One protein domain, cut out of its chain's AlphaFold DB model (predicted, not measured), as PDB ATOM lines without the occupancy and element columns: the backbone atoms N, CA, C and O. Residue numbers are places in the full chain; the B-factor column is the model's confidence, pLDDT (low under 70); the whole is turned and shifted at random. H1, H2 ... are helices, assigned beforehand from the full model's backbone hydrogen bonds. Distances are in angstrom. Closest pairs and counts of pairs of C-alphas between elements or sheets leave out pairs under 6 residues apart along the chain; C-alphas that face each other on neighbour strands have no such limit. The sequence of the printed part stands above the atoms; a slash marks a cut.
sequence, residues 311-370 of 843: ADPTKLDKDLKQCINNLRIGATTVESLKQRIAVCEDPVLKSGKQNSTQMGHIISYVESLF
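What this domain is: This is residues 311 to 370 of the 843 residues of an uncharacterized protein of Verruconis gallopava (UniProt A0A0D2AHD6). Three helices, H4, H1 and H2, have their centres at the corners of a triangle and stand at steep angles to one another; they draw together where H1 and H4 end and H2 begins, and spread apart toward the other end. At the spread end the short H3 packs on H1, and residues 351 to 355 link it to H4. The printed part has 60 residues with four named helices, in the order H1, H2, H3, H4, and no named strand; the class is all helix. The whole is compact and rounded, with a radius of gyration of the C-alphas of 10.4 A and spans of 27 by 23 by 18 A.

Where its parts are: The longest helix, H4, holds residues 356 to 368 and measures 18.2 A, from C-alpha 356 at (95.306, 120.043, 110.437) to C-alpha 368 at (112.382, 126.261, 109.067). H1, residues 318 to 328, measures 15.0 A and begins with C-alpha 318 at (102.097, 137.095, 112.117). H2 is residues 334 to 343, 14.6 A, and H3 is residues 347 to 350, 4.8 A.

How they stand to each other: H4 touches H2 with residues 366 to 367 alone, the closest C-alphas, of Glu 367 and Val 334, being 6.4 A apart; they run opposite ways at a steep tilt of 43 degrees. H4 and H1 are close but not clearly touching, 7.5 A between the closest C-alphas, of Val 366 and Ile 324. H1 touches H2 at Arg 328 and Leu 337, their closest C-alphas, 6.0 A apart, at a steep tilt of 68 degrees, only just short of about perpendicular. H1 also touches H3, with Leu 320 and Val 348 closest, their C-alphas 6.1 A apart. H3 and H4 are apart. Every O i to N i+4 pair is within hydrogen-bond range in H1, H2 and H4; H3 is too short for such a pair.

The domain as a whole: The C-alphas farthest apart, of Thr 332 and Lys 353, are 28.5 A from each other. The printed part has no cut, and its three links between helices are tight. The mean pLDDT of the printed part is 79.9; residues 311, 347 and 351 to 356 are under 70.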
ATOM      1  N   ALA A 311     101.524 122.174 103.541       62.41
ATOM      2  CA  ALA A 311     102.069 123.066 104.566       62.41
ATOM      3  C   ALA A 311     103.087 124.065 103.980       62.41
ATOM      4  O   ALA A 311     104.157 123.686 103.524       62.41
ATOM      5  N   ASP A 312     102.742 125.349 104.027       75.25
ATOM      6  CA  ASP A 312     103.569 126.496 103.638       75.25
ATOM      7  C   ASP A 312     103.834 127.411 104.858       75.25
ATOM      8  O   ASP A 312     102.888 128.008 105.381       75.25
ATOM      9  N   PRO A 313     105.081 127.545 105.343       72.38
ATOM     10  CA  PRO A 313     105.403 128.330 106.538       72.38
ATOM     11  C   PRO A 313     105.138 129.835 106.360       72.38
ATOM     12  O   PRO A 313     104.997 130.572 107.342       72.38
ATOM     13  N   THR A 314     105.021 130.323 105.121       79.69
ATOM     14  CA  THR A 314     104.734 131.737 104.852       79.69
ATOM     15  C   THR A 314     103.299 132.117 105.210       79.69
ATOM     16  O   THR A 314     103.082 133.247 105.650       79.69
ATOM     17  N   LYS A 315     102.360 131.162 105.152       78.06
ATOM     18  CA  LYS A 315     100.926 131.346 105.439       78.06
ATOM     19  C   LYS A 315     100.577 131.380 106.928       78.06
ATOM     20  O   LYS A 315      99.410 131.554 107.269       78.06
ATOM     21  N   LEU A 316     101.562 131.207 107.812       83.56
ATOM     22  CA  LEU A 316     101.342 131.316 109.248       83.56
ATOM     23  C   LEU A 316     101.088 132.781 109.643       83.56
ATOM     24  O   LEU A 316     101.821 133.679 109.216       83.56
ATOM     25  N   ASP A 317     100.052 132.996 110.451       86.56
ATOM     26  CA  ASP A 317      99.677 134.311 110.969       86.56
ATOM     27  C   ASP A 317     100.853 135.000 111.694       86.56
ATOM     28  O   ASP A 317     101.685 134.334 112.319       86.56
ATOM     29  N   LYS A 318     100.957 136.332 111.579       85.88
ATOM     30  CA  LYS A 318     102.097 137.095 112.117       85.88
ATOM     31  C   LYS A 318     102.192 137.006 113.639       85.88
ATOM     32  O   LYS A 318     103.307 136.884 114.147       85.88
ATOM     33  N   ASP A 319     101.065 136.996 114.344       79.62
ATOM     34  CA  ASP A 319     101.042 136.929 115.807       79.62
ATOM     35  C   ASP A 319     101.456 135.530 116.275       79.62
ATOM     36  O   ASP A 319     102.232 135.372 117.218       79.62
ATOM     37  N   LEU A 320     101.038 134.503 115.531       85.12
ATOM     38  CA  LEU A 320     101.434 133.117 115.770       85.12
ATOM     39  C   LEU A 320     102.935 132.898 115.509       85.12
ATOM     40  O   LEU A 320     103.612 132.245 116.303       85.12
ATOM     41  N   LYS A 321     103.486 133.493 114.439       91.56
ATOM     42  CA  LYS A 321     104.936 133.503 114.172       91.56
ATOM     43  C   LYS A 321     105.705 134.188 115.297       91.56
ATOM     44  O   LYS A 321     106.732 133.668 115.726       91.56
ATOM     45  N   GLN A 322     105.215 135.330 115.780       89.50
ATOM     46  CA  GLN A 322     105.855 136.073 116.861       89.50
ATOM     47  C   GLN A 322     105.835 135.286 118.177       89.50
ATOM     48  O   GLN A 322     106.861 135.202 118.848       89.50
ATOM     49  N   CYS A 323     104.711 134.647 118.509       87.12
ATOM     50  CA  CYS A 323     104.598 133.779 119.679       87.12
ATOM     51  C   CYS A 323     105.597 132.607 119.613       87.12
ATOM     52  O   CYS A 323     106.361 132.380 120.552       87.12
ATOM     53  N   ILE A 324     105.696 131.930 118.461       93.50
ATOM     54  CA  ILE A 324     106.673 130.847 118.242       93.50
ATOM     55  C   ILE A 324     108.117 131.361 118.332       93.50
ATOM     56  O   ILE A 324     108.969 130.696 118.919       93.50
ATOM     57  N   ASN A 325     108.410 132.552 117.802       92.19
ATOM     58  CA  ASN A 325     109.736 133.163 117.905       92.19
ATOM     59  C   ASN A 325     110.098 133.515 119.358       92.19
ATOM     60  O   ASN A 325     111.245 133.330 119.757       92.19
ATOM     61  N   ASN A 326     109.134 133.951 120.170       89.88
ATOM     62  CA  ASN A 326     109.353 134.194 121.596       89.88
ATOM     63  C   ASN A 326     109.634 132.879 122.344       89.88
ATOM     64  O   ASN A 326     110.565 132.806 123.144       89.88
ATOM     65  N   LEU A 327     108.899 131.808 122.019       86.62
ATOM     66  CA  LEU A 327     109.159 130.462 122.545       86.62
ATOM     67  C   LEU A 327     110.466 129.851 122.031       86.62
ATOM     68  O   LEU A 327     110.979 128.911 122.634       86.62
ATOM     69  N   ARG A 328     111.036 130.365 120.940       92.12
ATOM     70  CA  ARG A 328     112.355 129.948 120.454       92.12
ATOM     71  C   ARG A 328     113.476 130.438 121.364       92.12
ATOM     72  O   ARG A 328     114.483 129.746 121.485       92.12
ATOM     73  N   ILE A 329     113.314 131.583 122.030       79.31
ATOM     74  CA  ILE A 329     114.307 132.117 122.972       79.31
ATOM     75  C   ILE A 329     114.403 131.140 124.156       79.31
ATOM     76  O   ILE A 329     113.511 131.079 125.001       79.31
ATOM     77  N   GLY A 330     115.436 130.291 124.153       73.25
ATOM     78  CA  GLY A 330     115.654 129.206 125.123       73.25
ATOM     79  C   GLY A 330     115.456 127.775 124.593       73.25
ATOM     80  O   GLY A 330     115.701 126.832 125.334       73.25
ATOM     81  N   ALA A 331     115.048 127.586 123.333       86.44
ATOM     82  CA  ALA A 331     115.011 126.269 122.693       86.44
ATOM     83  C   ALA A 331     116.283 126.045 121.859       86.44
ATOM     84  O   ALA A 331     116.527 126.761 120.887       86.44
ATOM     85  N   THR A 332     117.094 125.052 122.228       82.56
ATOM     86  CA  THR A 332     118.357 124.722 121.535       82.56
ATOM     87  C   THR A 332     118.169 123.756 120.365       82.56
ATOM     88  O   THR A 332     119.034 123.672 119.497       82.56
ATOM     89  N   THR A 333     117.032 123.059 120.308       89.25
ATOM     90  CA  THR A 333     116.686 122.084 119.266       89.25
ATOM     91  C   THR A 333     115.242 122.261 118.793       89.25
ATOM     92  O   THR A 333     114.412 122.862 119.484       89.25
ATOM     93  N   VAL A 334     114.924 121.701 117.621       84.56
ATOM     94  CA  VAL A 334     113.556 121.656 117.075       84.56
ATOM     95  C   VAL A 334     112.609 120.957 118.055       84.56
ATOM     96  O   VAL A 334     111.496 121.422 118.286       84.56
ATOM     97  N   GLU A 335     113.058 119.865 118.667       82.94
ATOM     98  CA  GLU A 335     112.306 119.061 119.630       82.94
ATOM     99  C   GLU A 335     112.028 119.841 120.920       82.94
ATOM    100  O   GLU A 335     110.893 119.844 121.396       82.94
ATOM    101  N   SER A 336     113.017 120.588 121.430       78.50
ATOM    102  CA  SER A 336     112.837 121.483 122.580       78.50
ATOM    103  C   SER A 336     111.798 122.574 122.288       78.50
ATOM    104  O   SER A 336     110.935 122.847 123.123       78.50
ATOM    105  N   LEU A 337     111.801 123.151 121.078       86.31
ATOM    106  CA  LEU A 337     110.798 124.146 120.689       86.31
ATOM    107  C   LEU A 337     109.400 123.528 120.537       86.31
ATOM    108  O   LEU A 337     108.425 124.103 121.017       86.31
ATOM    109  N   LYS A 338     109.290 122.339 119.930       83.94
ATOM    110  CA  LYS A 338     108.020 121.595 119.817       83.94
ATOM    111  C   LYS A 338     107.426 121.293 121.194       83.94
ATOM    112  O   LYS A 338     106.231 121.492 121.393       83.94
ATOM    113  N   GLN A 339     108.257 120.883 122.151       78.06
ATOM    114  CA  GLN A 339     107.825 120.606 123.519       78.06
ATOM    115  C   GLN A 339     107.346 121.873 124.236       78.06
ATOM    116  O   GLN A 339     106.299 121.849 124.875       78.06
ATOM    117  N   ARG A 340     108.046 123.003 124.065       83.06
ATOM    118  CA  ARG A 340     107.627 124.302 124.620       83.06
ATOM    119  C   ARG A 340     106.326 124.820 124.009       83.06
ATOM    120  O   ARG A 340     105.511 125.372 124.737       83.06
ATOM    121  N   ILE A 341     106.105 124.615 122.710       83.69
ATOM    122  CA  ILE A 341     104.837 124.948 122.040       83.69
ATOM    123  C   ILE A 341     103.698 124.069 122.570       83.69
ATOM    124  O   ILE A 341     102.619 124.587 122.842       83.69
ATOM    125  N   ALA A 342     103.939 122.770 122.773       77.31
ATOM    126  CA  ALA A 342     102.926 121.834 123.270       77.31
ATOM    127  C   ALA A 342     102.424 122.175 124.686       77.31
ATOM    128  O   ALA A 342     101.257 121.942 124.992       77.31
ATOM    129  N   VAL A 343     103.283 122.750 125.535       72.25
ATOM    130  CA  VAL A 343     102.928 123.162 126.907       72.25
ATOM    131  C   VAL A 343     102.552 124.645 127.027       72.25
ATOM    132  O   VAL A 343     102.174 125.090 128.108       72.25
ATOM    133  N   CYS A 344     102.647 125.428 125.948       76.62
ATOM    134  CA  CYS A 344     102.372 126.863 125.986       76.62
ATOM    135  C   CYS A 344     100.866 127.143 126.106       76.62
ATOM    136  O   CYS A 344     100.062 126.655 125.311       76.62
ATOM    137  N   GLU A 345     100.475 127.962 127.085       72.81
ATOM    138  CA  GLU A 345      99.083 128.386 127.294       72.81
ATOM    139  C   GLU A 345      98.705 129.671 126.547       72.81
ATOM    140  O   GLU A 345      97.605 130.186 126.747       72.81
ATOM    141  N   ASP A 346      99.585 130.187 125.682       75.50
ATOM    142  CA  ASP A 346      99.314 131.407 124.924       75.50
ATOM    143  C   ASP A 346      98.003 131.253 124.114       75.50
ATOM    144  O   ASP A 346      97.878 130.319 123.307       75.50
ATOM    145  N   PRO A 347      97.015 132.153 124.303       67.88
ATOM    146  CA  PRO A 347      95.728 132.093 123.615       67.88
ATOM    147  C   PRO A 347      95.847 132.089 122.090       67.88
ATOM    148  O   PRO A 347      94.972 131.553 121.414       67.88
ATOM    149  N   VAL A 348      96.915 132.671 121.536       71.31
ATOM    150  CA  VAL A 348      97.182 132.717 120.095       71.31
ATOM    151  C   VAL A 348      97.518 131.312 119.581       71.31
ATOM    152  O   VAL A 348      96.931 130.862 118.592       71.31
ATOM    153  N   LEU A 349      98.364 130.570 120.309       74.06
ATOM    154  CA  LEU A 349      98.711 129.170 120.017       74.06
ATOM    155  C   LEU A 349      97.573 128.190 120.328       74.06
ATOM    156  O   LEU A 349      97.431 127.201 119.613       74.06
ATOM    157  N   LYS A 350      96.745 128.469 121.341       71.44
ATOM    158  CA  LYS A 350      95.590 127.634 121.725       71.44
ATOM    159  C   LYS A 350      94.261 128.042 121.084       71.44
ATOM    160  O   LYS A 350      93.238 127.409 121.356       71.44
ATOM    161  N   SER A 351      94.232 129.069 120.233       62.62
ATOM    162  CA  SER A 351      93.000 129.465 119.551       62.62
ATOM    163  C   SER A 351      92.486 128.286 118.709       62.62
ATOM    164  O   SER A 351      93.138 127.825 117.775       62.62
ATOM    165  N   GLY A 352      91.318 127.746 119.077       47.19
ATOM    166  CA  GLY A 352      90.756 126.473 118.587       47.19
ATOM    167  C   GLY A 352      90.321 126.436 117.115       47.19
ATOM    168  O   GLY A 352      89.380 125.727 116.773       47.19
ATOM    169  N   LYS A 353      90.970 127.205 116.235       48.34
ATOM    170  CA  LYS A 353      90.806 127.157 114.775       48.34
ATOM    171  C   LYS A 353      91.988 126.509 114.058       48.34
ATOM    172  O   LYS A 353      92.029 126.550 112.831       48.34
ATOM    173  N   GLN A 354      92.915 125.890 114.787       60.69
ATOM    174  CA  GLN A 354      94.020 125.176 114.159       60.69
ATOM    175  C   GLN A 354      93.521 123.875 113.532       60.69
ATOM    176  O   GLN A 354      93.539 122.808 114.137       60.69
ATOM    177  N   ASN A 355      93.041 123.975 112.293       66.50
ATOM    178  CA  ASN A 355      92.823 122.806 111.457       66.50
ATOM    179  C   ASN A 355      94.167 122.098 111.193       66.50
ATOM    180  O   ASN A 355      95.250 122.660 111.389       66.50
ATOM    181  N   SER A 356      94.111 120.849 110.730       67.69
ATOM    182  CA  SER A 356      95.306 120.043 110.437       67.69
ATOM    183  C   SER A 356      96.296 120.751 109.499       67.69
ATOM    184  O   SER A 356      97.505 120.544 109.597       67.69
ATOM    185  N   THR A 357      95.801 121.640 108.634       73.44
ATOM    186  CA  THR A 357      96.599 122.486 107.740       73.44
ATOM    187  C   THR A 357      97.378 123.563 108.500       73.44
ATOM    188  O   THR A 357      98.577 123.710 108.274       73.44
ATOM    189  N   GLN A 358      96.753 124.267 109.447       78.75
ATOM    190  CA  GLN A 358      97.411 125.262 110.296       78.75
ATOM    191  C   GLN A 358      98.459 124.622 111.206       78.75
ATOM    192  O   GLN A 358      99.559 125.157 111.317       78.75
ATOM    193  N   MET A 359      98.185 123.441 111.763       78.81
ATOM    194  CA  MET A 359      99.199 122.691 112.511       78.81
ATOM    195  C   MET A 359     100.362 122.254 111.602       78.81
ATOM    196  O   MET A 359     101.526 122.345 111.987       78.81
ATOM    197  N   GLY A 360     100.073 121.878 110.351       80.62
ATOM    198  CA  GLY A 360     101.092 121.663 109.321       80.62
ATOM    199  C   GLY A 360     101.958 122.905 109.069       80.62
ATOM    200  O   GLY A 360     103.184 122.790 109.013       80.62
ATOM    201  N   HIS A 361     101.348 124.094 108.983       85.38
ATOM    202  CA  HIS A 361     102.057 125.371 108.845       85.38
ATOM    203  C   HIS A 361     102.940 125.682 110.066       85.38
ATOM    204  O   HIS A 361     104.071 126.126 109.884       85.38
ATOM    205  N   ILE A 362     102.467 125.412 111.290       86.81
ATOM    206  CA  ILE A 362     103.239 125.603 112.533       86.81
ATOM    207  C   ILE A 362     104.457 124.686 112.547       86.81
ATOM    208  O   ILE A 362     105.571 125.153 112.771       86.81
ATOM    209  N   ILE A 363     104.263 123.395 112.264       83.50
ATOM    210  CA  ILE A 363     105.348 122.408 112.247       83.50
ATOM    211  C   ILE A 363     106.397 122.787 111.197       83.50
ATOM    212  O   ILE A 363     107.587 122.794 111.501       83.50
ATOM    213  N   SER A 364     105.963 123.159 109.989       84.81
ATOM    214  CA  SER A 364     106.869 123.579 108.916       84.81
ATOM    215  C   SER A 364     107.612 124.876 109.254       84.81
ATOM    216  O   SER A 364     108.811 124.978 108.997       84.81
ATOM    217  N   TYR A 365     106.941 125.845 109.887       93.94
ATOM    218  CA  TYR A 365     107.573 127.084 110.337       93.94
ATOM    219  C   TYR A 365     108.616 126.810 111.426       93.94
ATOM    220  O   TYR A 365     109.754 127.251 111.293       93.94
ATOM    221  N   VAL A 366     108.287 126.006 112.440       91.75
ATOM    222  CA  VAL A 366     109.217 125.591 113.504       91.75
ATOM    223  C   VAL A 366     110.442 124.878 112.935       91.75
ATOM    224  O   VAL A 366     111.559 125.188 113.336       91.75
ATOM    225  N   GLU A 367     110.259 123.970 111.976       89.12
ATOM    226  CA  GLU A 367     111.366 123.269 111.313       89.12
ATOM    227  C   GLU A 367     112.231 124.232 110.476       89.12
ATOM    228  O   GLU A 367     113.453 124.120 110.492       89.12
ATOM    229  N   SER A 368     111.635 125.246 109.833       90.69
ATOM    230  CA  SER A 368     112.382 126.261 109.067       90.69
ATOM    231  C   SER A 368     113.260 127.182 109.926       90.69
ATOM    232  O   SER A 368     114.227 127.754 109.426       90.69
ATOM    233  N   LEU A 369     112.960 127.317 111.224       91.00
ATOM    234  CA  LEU A 369     113.748 128.142 112.146       91.00
ATOM    235  C   LEU A 369     115.100 127.503 112.507       91.00
ATOM    236  O   LEU A 369     115.965 128.196 113.047       91.00
ATOM    237  N   PHE A 370     115.299 126.219 112.195       88.38
ATOM    238  CA  PHE A 370     116.530 125.475 112.451       88.38
ATOM    239  C   PHE A 370     117.041 124.872 111.133       88.38
ATOM    240  O   PHE A 370     116.676 123.746 110.796       88.38
TER     241      PHE A 370